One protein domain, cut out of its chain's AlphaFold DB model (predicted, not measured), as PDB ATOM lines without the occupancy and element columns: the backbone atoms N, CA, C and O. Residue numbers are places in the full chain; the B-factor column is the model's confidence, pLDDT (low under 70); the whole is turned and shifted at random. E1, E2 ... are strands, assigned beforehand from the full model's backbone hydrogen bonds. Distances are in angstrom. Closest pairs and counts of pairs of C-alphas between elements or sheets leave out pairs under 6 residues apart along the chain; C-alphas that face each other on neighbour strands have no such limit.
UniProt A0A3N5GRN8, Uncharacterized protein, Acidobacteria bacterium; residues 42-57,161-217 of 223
ATOM      1  N   ARG A  42     192.233 116.005 185.572       95.75
ATOM      2  CA  ARG A  42     192.668 114.790 184.889       95.75
ATOM      3  C   ARG A  42     194.039 114.975 184.276       95.75
ATOM      4  O   ARG A  42     194.347 116.041 183.749       95.75
ATOM      5  N   THR A  43     194.815 113.905 184.302       94.44
ATOM      6  CA  THR A  43     196.068 113.788 183.564       94.44
ATOM      7  C   THR A  43     195.795 113.762 182.048       94.44
ATOM      8  O   THR A  43     194.658 113.516 181.626       94.44
ATOM      9  N   PRO A  44     196.808 113.983 181.185       93.81
ATOM     10  CA  PRO A  44     196.635 113.920 179.728       93.81
ATOM     11  C   PRO A  44     196.093 112.581 179.199       93.81
ATOM     12  O   PRO A  44     195.476 112.539 178.138       93.81
ATOM     13  N   ASP A  45     196.300 111.491 179.934       91.75
ATOM     14  CA  ASP A  45     195.770 110.154 179.649       91.75
ATOM     15  C   ASP A  45     194.402 109.880 180.304       91.75
ATOM     16  O   ASP A  45     193.884 108.768 180.232       91.75
ATOM     17  N   GLY A  46     193.778 110.900 180.901       93.69
ATOM     18  CA  GLY A  46     192.394 110.870 181.371       93.69
ATOM     19  C   GLY A  46     192.192 110.299 182.775       93.69
ATOM     20  O   GLY A  46     191.045 110.211 183.222       93.69
ATOM     21  N   GLN A  47     193.256 109.937 183.494       93.69
ATOM     22  CA  GLN A  47     193.171 109.483 184.886       93.69
ATOM     23  C   GLN A  47     192.909 110.669 185.825       93.69
ATOM     24  O   GLN A  47     193.263 111.791 185.475       93.69
ATOM     25  N   PRO A  48     192.296 110.475 187.008       95.06
ATOM     26  CA  PRO A  48     192.289 111.507 188.042       95.06
ATOM     27  C   PRO A  48     193.724 111.923 188.376       95.06
ATOM     28  O   PRO A  48     194.559 111.055 188.625       95.06
ATOM     29  N   ASP A  49     193.994 113.225 188.362       95.50
ATOM     30  CA  ASP A  49     195.309 113.777 188.679       95.50
ATOM     31  C   ASP A  49     195.461 113.907 190.198       95.50
ATOM     32  O   ASP A  49     194.805 114.732 190.839       95.50
ATOM     33  N   LEU A  50     196.292 113.038 190.773       94.81
ATOM     34  CA  LEU A  50     196.630 113.020 192.196       94.81
ATOM     35  C   LEU A  50     197.986 113.678 192.471       94.81
ATOM     36  O   LEU A  50     198.446 113.675 193.613       94.81
ATOM     37  N   GLN A  51     198.666 114.193 191.446       95.81
ATOM     38  CA  GLN A  51     200.030 114.674 191.592       95.81
ATOM     39  C   GLN A  51     200.112 115.915 192.472       95.81
ATOM     40  O   GLN A  51     199.212 116.752 192.510       95.81
ATOM     41  N   GLY A  52     201.255 116.061 193.137       96.06
ATOM     42  CA  GLY A  52     201.601 117.274 193.863       96.06
ATOM     43  C   GLY A  52     202.119 117.001 195.261       96.06
ATOM     44  O   GLY A  52     202.519 115.885 195.600       96.06
ATOM     45  N   TYR A  53     202.122 118.062 196.058       95.06
ATOM     46  CA  TYR A  53     202.463 118.007 197.469       95.06
ATOM     47  C   TYR A  53     201.182 117.985 198.289       95.06
ATOM     48  O   TYR A  53     200.303 118.828 198.123       95.06
ATOM     49  N   TRP A  54     201.103 116.995 199.160       92.81
ATOM     50  CA  TRP A  54     199.990 116.745 200.055       92.81
ATOM     51  C   TRP A  54     200.508 116.747 201.484       92.81
ATOM     52  O   TRP A  54     201.706 116.623 201.721       92.81
ATOM     53  N   THR A  55     199.606 116.851 202.443       90.44
ATOM     54  CA  THR A  55     199.932 116.653 203.852       90.44
ATOM     55  C   THR A  55     198.901 115.728 204.464       90.44
ATOM     56  O   THR A  55     197.720 115.784 204.105       90.44
ATOM     57  N   ASN A  56     199.351 114.850 205.355       89.00
ATOM     58  CA  ASN A  56     198.466 114.088 206.221       89.00
ATOM     59  C   ASN A  56     198.439 114.643 207.651       89.00
ATOM     60  O   ASN A  56     197.929 113.951 208.523       89.00
ATOM     61  N   ASP A  57     198.949 115.858 207.897       89.62
ATOM     62  CA  ASP A  57     198.848 116.504 209.209       89.62
ATOM     63  C   ASP A  57     197.380 116.739 209.564       89.62
ATOM     64  O   ASP A  57     196.600 117.313 208.792       89.62
ATOM     65  N   ALA A 161     212.955 102.962 214.109       85.75
ATOM     66  CA  ALA A 161     213.027 104.420 214.132       85.75
ATOM     67  C   ALA A 161     214.429 104.918 214.522       85.75
ATOM     68  O   ALA A 161     214.996 105.752 213.824       85.75
ATOM     69  N   GLU A 162     215.042 104.350 215.569       86.56
ATOM     70  CA  GLU A 162     216.422 104.689 215.973       86.56
ATOM     71  C   GLU A 162     217.463 104.335 214.902       86.56
ATOM     72  O   GLU A 162     218.544 104.917 214.862       86.56
ATOM     73  N   ARG A 163     217.147 103.365 214.041       88.62
ATOM     74  CA  ARG A 163     218.003 102.949 212.924       88.62
ATOM     75  C   ARG A 163     217.720 103.711 211.630       88.62
ATOM     76  O   ARG A 163     218.324 103.375 210.615       88.62
ATOM     77  N   CYS A 164     216.792 104.670 211.647       87.25
ATOM     78  CA  CYS A 164     216.332 105.407 210.468       87.25
ATOM     79  C   CYS A 164     215.853 104.495 209.321       87.25
ATOM     80  O   CYS A 164     216.053 104.810 208.154       87.25
ATOM     81  N   ILE A 165     215.263 103.340 209.655       87.19
ATOM     82  CA  ILE A 165     214.735 102.379 208.673       87.19
ATOM     83  C   ILE A 165     213.257 102.639 208.403       87.19
ATOM     84  O   ILE A 165     212.819 102.559 207.266       87.19
ATOM     85  N   SER A 166     212.477 102.876 209.456       86.62
ATOM     86  CA  SER A 166     211.057 103.191 209.333       86.62
ATOM     87  C   SER A 166     210.561 103.849 210.609       86.62
ATOM     88  O   SER A 166     210.967 103.484 211.717       86.62
ATOM     89  N   TRP A 167     209.666 104.813 210.442       85.12
ATOM     90  CA  TRP A 167     208.985 105.513 211.521       85.12
ATOM     91  C   TRP A 167     207.502 105.126 211.534       85.12
ATOM     92  O   TRP A 167     206.924 104.781 210.506       85.12
ATOM     93  N   GLY A 168     206.856 105.202 212.698       80.19
ATOM     94  CA  GLY A 168     205.455 104.790 212.861       80.19
ATOM     95  C   GLY A 168     204.433 105.498 211.953       80.19
ATOM     96  O   GLY A 168     203.319 105.008 211.837       80.19
ATOM     97  N   ASN A 169     204.792 106.615 211.309       84.81
ATOM     98  CA  ASN A 169     203.922 107.408 210.431       84.81
ATOM     99  C   ASN A 169     204.210 107.255 208.921       84.81
ATOM    100  O   ASN A 169     203.500 107.859 208.119       84.81
ATOM    101  N   VAL A 170     205.244 106.497 208.527       85.31
ATOM    102  CA  VAL A 170     205.686 106.383 207.114       85.31
ATOM    103  C   VAL A 170     205.379 105.028 206.466       85.31
ATOM    104  O   VAL A 170     205.487 104.881 205.253       85.31
ATOM    105  N   GLY A 171     204.949 104.039 207.256       79.31
ATOM    106  CA  GLY A 171     204.476 102.736 206.777       79.31
ATOM    107  C   GLY A 171     202.962 102.569 206.949       79.31
ATOM    108  O   GLY A 171     202.323 103.420 207.560       79.31
ATOM    109  N   PRO A 172     202.344 101.490 206.434       77.75
ATOM    110  CA  PRO A 172     200.922 101.240 206.646       77.75
ATOM    111  C   PRO A 172     200.599 100.880 208.112       77.75
ATOM    112  O   PRO A 172     201.261 100.005 208.674       77.75
ATOM    113  N   PRO A 173     199.545 101.466 208.711       83.88
ATOM    114  CA  PRO A 173     198.783 102.604 208.200       83.88
ATOM    115  C   PRO A 173     199.574 103.916 208.323       83.88
ATOM    116  O   PRO A 173     200.174 104.190 209.359       83.88
ATOM    117  N   MET A 174     199.520 104.752 207.281       85.56
ATOM    118  CA  MET A 174     200.155 106.077 207.279       85.56
ATOM    119  C   MET A 174     199.355 107.018 208.186       85.56
ATOM    120  O   MET A 174     198.389 107.645 207.748       85.56
ATOM    121  N   VAL A 175     199.713 107.071 209.468       88.38
ATOM    122  CA  VAL A 175     199.045 107.931 210.454       88.38
ATOM    123  C   VAL A 175     199.610 109.361 210.424       88.38
ATOM    124  O   VAL A 175     200.808 109.525 210.190       88.38
ATOM    125  N   PRO A 176     198.784 110.395 210.664       88.88
ATOM    126  CA  PRO A 176     199.238 111.775 210.845       88.88
ATOM    127  C   PRO A 176     200.329 111.885 211.926       88.88
ATOM    128  O   PRO A 176     200.081 111.482 213.069       88.88
ATOM    129  N   PRO A 177     201.537 112.387 211.610       87.06
ATOM    130  CA  PRO A 177     202.549 112.699 212.616       87.06
ATOM    131  C   PRO A 177     202.348 114.105 213.197       87.06
ATOM    132  O   PRO A 177     201.532 114.878 212.705       87.06
ATOM    133  N   THR A 178     203.132 114.469 214.219       84.62
ATOM    134  CA  THR A 178     203.137 115.843 214.748       84.62
ATOM    135  C   THR A 178     203.915 116.833 213.873       84.62
ATOM    136  O   THR A 178     203.637 118.029 213.929       84.62
ATOM    137  N   TYR A 179     204.868 116.341 213.074       86.81
ATOM    138  CA  TYR A 179     205.702 117.101 212.139       86.81
ATOM    139  C   TYR A 179     206.194 116.195 210.997       86.81
ATOM    140  O   TYR A 179     206.069 114.969 211.069       86.81
ATOM    141  N   ASN A 180     206.762 116.788 209.944       89.12
ATOM    142  CA  ASN A 180     207.175 116.100 208.710       89.12
ATOM    143  C   ASN A 180     206.041 115.280 208.062       89.12
ATOM    144  O   ASN A 180     206.221 114.128 207.646       89.12
ATOM    145  N   ALA A 181     204.845 115.867 208.042       90.12
ATOM    146  CA  ALA A 181     203.615 115.258 207.548       90.12
ATOM    147  C   ALA A 181     203.415 115.435 206.033       90.12
ATOM    148  O   ALA A 181     202.346 115.112 205.510       90.12
ATOM    149  N   ASN A 182     204.404 115.978 205.315       91.38
ATOM    150  CA  ASN A 182     204.268 116.203 203.885       91.38
ATOM    151  C   ASN A 182     204.495 114.910 203.095       91.38
ATOM    152  O   ASN A 182     205.332 114.064 203.420       91.38
ATOM    153  N   LEU A 183     203.749 114.793 202.005       93.44
ATOM    154  CA  LEU A 183     203.800 113.716 201.036       93.44
ATOM    155  C   LEU A 183     203.991 114.331 199.654       93.44
ATOM    156  O   LEU A 183     203.378 115.342 199.321       93.44
ATOM    157  N   GLN A 184     204.789 113.690 198.815       96.44
ATOM    158  CA  GLN A 184     204.804 113.965 197.387       96.44
ATOM    159  C   GLN A 184     204.143 112.795 196.668       96.44
ATOM    160  O   GLN A 184     204.580 111.652 196.812       96.44
ATOM    161  N   ILE A 185     203.113 113.088 195.880       97.00
ATOM    162  CA  ILE A 185     202.507 112.116 194.978       97.00
ATOM    163  C   ILE A 185     203.004 112.403 193.565       97.00
ATOM    164  O   ILE A 185     202.828 113.506 193.044       97.00
ATOM    165  N   LEU A 186     203.630 111.400 192.952       96.62
ATOM    166  CA  LEU A 186     203.947 111.391 191.528       96.62
ATOM    167  C   LEU A 186     203.059 110.361 190.843       96.62
ATOM    168  O   LEU A 186     202.841 109.273 191.377       96.62
ATOM    169  N   GLN A 187     202.558 110.684 189.657       96.25
ATOM    170  CA  GLN A 187     201.670 109.802 188.917       96.25
ATOM    171  C   GLN A 187     202.164 109.676 187.486       96.25
ATOM    172  O   GLN A 187     202.479 110.648 186.809       96.25
ATOM    173  N   THR A 188     202.238 108.441 187.028       94.56
ATOM    174  CA  THR A 188     202.462 108.110 185.625       94.56
ATOM    175  C   THR A 188     201.242 107.357 185.121       94.56
ATOM    176  O   THR A 188     200.345 107.021 185.894       94.56
ATOM    177  N   ARG A 189     201.231 107.019 183.832       94.06
ATOM    178  CA  ARG A 189     200.183 106.161 183.274       94.06
ATOM    179  C   ARG A 189     200.067 104.814 184.006       94.06
ATOM    180  O   ARG A 189     198.978 104.256 184.073       94.06
ATOM    181  N   GLU A 190     201.176 104.293 184.528       95.00
ATOM    182  CA  GLU A 190     201.275 102.924 185.051       95.00
ATOM    183  C   GLU A 190     201.421 102.850 186.576       95.00
ATOM    184  O   GLU A 190     201.230 101.779 187.145       95.00
ATOM    185  N   PHE A 191     201.758 103.956 187.245       95.56
ATOM    186  CA  PHE A 191     202.073 103.962 188.675       95.56
ATOM    187  C   PHE A 191     201.587 105.220 189.383       95.56
ATOM    188  O   PHE A 191     201.729 106.326 188.858       95.56
ATOM    189  N   VAL A 192     201.157 105.049 190.631       95.69
ATOM    190  CA  VAL A 192     201.146 106.106 191.650       95.69
ATOM    191  C   VAL A 192     202.320 105.873 192.596       95.69
ATOM    192  O   VAL A 192     202.515 104.768 193.099       95.69
ATOM    193  N   VAL A 193     203.103 106.915 192.848       95.12
ATOM    194  CA  VAL A 193     204.234 106.903 193.777       95.12
ATOM    195  C   VAL A 193     203.932 107.868 194.912       95.12
ATOM    196  O   VAL A 193     203.712 109.050 194.664       95.12
ATOM    197  N   ILE A 194     203.944 107.373 196.146       93.69
ATOM    198  CA  ILE A 194     203.768 108.173 197.361       93.69
ATOM    199  C   ILE A 194     205.113 108.219 198.074       93.69
ATOM    200  O   ILE A 194     205.616 107.184 198.508       93.69
ATOM    201  N   ARG A 195     205.702 109.409 198.183       93.50
ATOM    202  CA  ARG A 195     206.951 109.648 198.907       93.50
ATOM    203  C   ARG A 195     206.667 110.444 200.171       93.50
ATOM    204  O   ARG A 195     206.111 111.536 200.083       93.50
ATOM    205  N   HIS A 196     207.098 109.937 201.316       92.06
ATOM    206  CA  HIS A 196     207.040 110.676 202.573       92.06
ATOM    207  C   HIS A 196     208.191 111.679 202.683       92.06
ATOM    208  O   HIS A 196     209.302 111.433 202.215       92.06
ATOM    209  N   GLU A 197     207.936 112.813 203.330       91.44
ATOM    210  CA  GLU A 197     208.988 113.717 203.791       91.44
ATOM    211  C   GLU A 197     209.846 113.043 204.870       91.44
ATOM    212  O   GLU A 197     211.066 112.959 204.741       91.44
ATOM    213  N   MET A 198     209.205 112.497 205.908       89.25
ATOM    214  CA  MET A 198     209.879 111.741 206.965       89.25
ATOM    215  C   MET A 198     210.477 110.437 206.408       89.25
ATOM    216  O   MET A 198     209.805 109.705 205.689       89.25
ATOM    217  N   MET A 199     211.738 110.135 206.748       88.81
ATOM    218  CA  MET A 199     212.517 108.953 206.305       88.81
ATOM    219  C   MET A 199     212.697 108.778 204.784       88.81
ATOM    220  O   MET A 199     213.520 107.965 204.374       88.81
ATOM    221  N   HIS A 200     212.010 109.564 203.950       89.50
ATOM    222  CA  HIS A 200     211.990 109.427 202.494       89.50
ATOM    223  C   HIS A 200     211.500 108.062 201.990       89.50
ATOM    224  O   HIS A 200     211.889 107.642 200.899       89.50
ATOM    225  N   ASP A 201     210.631 107.395 202.758       89.00
ATOM    226  CA  ASP A 201     210.004 106.139 202.342       89.00
ATOM    227  C   ASP A 201     209.146 106.355 201.090       89.00
ATOM    228  O   ASP A 201     208.444 107.364 200.946       89.00
ATOM    229  N   VAL A 202     209.217 105.392 200.168       90.38
ATOM    230  CA  VAL A 202     208.534 105.437 198.874       90.38
ATOM    231  C   VAL A 202     207.653 104.210 198.720       90.38
ATOM    232  O   VAL A 202     208.138 103.079 198.721       90.38
ATOM    233  N   ARG A 203     206.358 104.437 198.505       89.94
ATOM    234  CA  ARG A 203     205.406 103.402 198.105       89.94
ATOM    235  C   ARG A 203     205.087 103.542 196.623       89.94
ATOM    236  O   ARG A 203     204.613 104.588 196.191       89.94
ATOM    237  N   ILE A 204     205.314 102.478 195.859       91.38
ATOM    238  CA  ILE A 204     205.008 102.409 194.426       91.38
ATOM    239  C   ILE A 204     203.793 101.502 194.245       91.38
ATOM    240  O   ILE A 204     203.811 100.351 194.668       91.38
ATOM    241  N   ILE A 205     202.735 102.028 193.636       91.94
ATOM    242  CA  ILE A 205     201.454 101.348 193.443       91.94
ATOM    243  C   ILE A 205     201.228 101.193 191.934       91.94
ATOM    244  O   ILE A 205     200.971 102.199 191.266       91.94
ATOM    245  N   PRO A 206     201.332  99.972 191.377       93.75
ATOM    246  CA  PRO A 206     200.992  99.712 189.981       93.75
ATOM    247  C   PRO A 206     199.499  99.933 189.711       93.75
ATOM    248  O   PRO A 206     198.650  99.567 190.524       93.75
ATOM    249  N   LEU A 207     199.179 100.499 188.550       93.56
ATOM    250  CA  LEU A 207     197.812 100.791 188.099       93.56
ATOM    251  C   LEU A 207     197.305  99.808 187.034       93.56
ATOM    252  O   LEU A 207     196.169  99.909 186.580       93.56
ATOM    253  N   ASP A 208     198.139  98.859 186.623       92.00
ATOM    254  CA  ASP A 208     197.879  97.927 185.522       92.00
ATOM    255  C   ASP A 208     197.398  96.541 185.981       92.00
ATOM    256  O   ASP A 208     197.244  95.633 185.167       92.00
ATOM    257  N   GLY A 209     197.166  96.365 187.285       90.75
ATOM    258  CA  GLY A 209     196.684  95.109 187.861       90.75
ATOM    259  C   GLY A 209     197.702  93.967 187.830       90.75
ATOM    260  O   GLY A 209     197.313  92.809 187.993       90.75
ATOM    261  N   ARG A 210     198.994  94.260 187.615       93.44
ATOM    262  CA  ARG A 210     200.047  93.242 187.715       93.44
ATOM    263  C   ARG A 210     200.049  92.583 189.107       93.44
ATOM    264  O   ARG A 210     199.683  93.234 190.088       93.44
ATOM    265  N   PRO A 211     200.490  91.319 189.222       90.44
ATOM    266  CA  PRO A 211     200.611  90.667 190.520       90.44
ATOM    267  C   PRO A 211     201.565  91.419 191.453       90.44
ATOM    268  O   PRO A 211     202.599  91.926 191.011       90.44
ATOM    269  N   HIS A 212     201.236  91.417 192.744       88.38
ATOM    270  CA  HIS A 212     202.150  91.819 193.812       88.38
ATOM    271  C   HIS A 212     203.408  90.941 193.837       88.38
ATOM    272  O   HIS A 212     203.447  89.852 193.245       88.38
ATOM    273  N   LEU A 213     204.444  91.407 194.538       87.62
ATOM    274  CA  LEU A 213     205.641  90.604 194.762       87.62
ATOM    275  C   LEU A 213     205.276  89.262 195.420       87.62
ATOM    276  O   LEU A 213     204.436  89.163 196.309       87.62
ATOM    277  N   GLY A 214     205.898  88.184 194.940       86.94
ATOM    278  CA  GLY A 214     205.668  86.858 195.507       86.94
ATOM    279  C   GLY A 214     206.185  86.761 196.944       86.94
ATOM    280  O   GLY A 214     207.108  87.467 197.336       86.94
ATOM    281  N   ASN A 215     205.689  85.783 197.703       87.62
ATOM    282  CA  ASN A 215     206.026  85.558 199.121       87.62
ATOM    283  C   ASN A 215     207.525  85.394 199.464       87.62
ATOM    284  O   ASN A 215     207.880  85.355 200.640       87.62
ATOM    285  N   LYS A 216     208.403  85.262 198.464       91.19
ATOM    286  CA  LYS A 216     209.862  85.190 198.625       91.19
ATOM    287  C   LYS A 216     210.525  86.563 198.758       91.19
ATOM    288  O   LYS A 216     211.678  86.619 199.175       91.19
ATOM    289  N   LEU A 217     209.834  87.641 198.387       89.25
ATOM    290  CA  LEU A 217     210.324  89.010 198.486       89.25
ATOM    291  C   LEU A 217     209.234  89.874 199.120       89.25
ATOM    292  O   LEU A 217     208.242  90.186 198.476       89.25
TER     293      LEU A 217
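Overview. This is residues 42 to 57 and 161 to 217 of the 223 residues of an uncharacterized protein of Acidobacteria bacterium (UniProt A0A3N5GRN8). With little regular structure, this is a small twisted sheet, E1 E2 E3 E4 in order, antiparallel throughout, with loop 161 to 181 at one end and residues 210 to 217 sticking out past E4. The printed part has 73 residues with four named strands, E1 to E4 along the chain, and no named helix; its class is all strand, with 21 residues in strands. It is loose, radius of gyration of the C-alphas 14.0 A, spanning 41 by 34 by 16 A.

Along the chain. Find C-alpha 182 at (204.268, 116.203, 203.885), where E2 begins, running 16.5 A to 187. E3, residues 191 to 196, spans 16.2 A; E4, 202 to 206, ends at (200.992, 99.712, 189.981). E1 is residues 52 to 55.

Arrangement. E2, E3 and E4 form a meander, successive antiparallel neighbours in two hairpins. Within hydrogen-bond range, find N 184 and O 195, 2.8 A; N 203 and O 194, 2.8 A; and, between E1 and E2, N 54 and O 183, 2.8 A. Edge strands E1 and E4 are apart.

Size, cuts and confidence. Residues 58 to 160 are cut out; C-alphas 57 and 161 are 19.3 A apart. Both links printed whole are tight. No printed residue is under 70 in pLDDT.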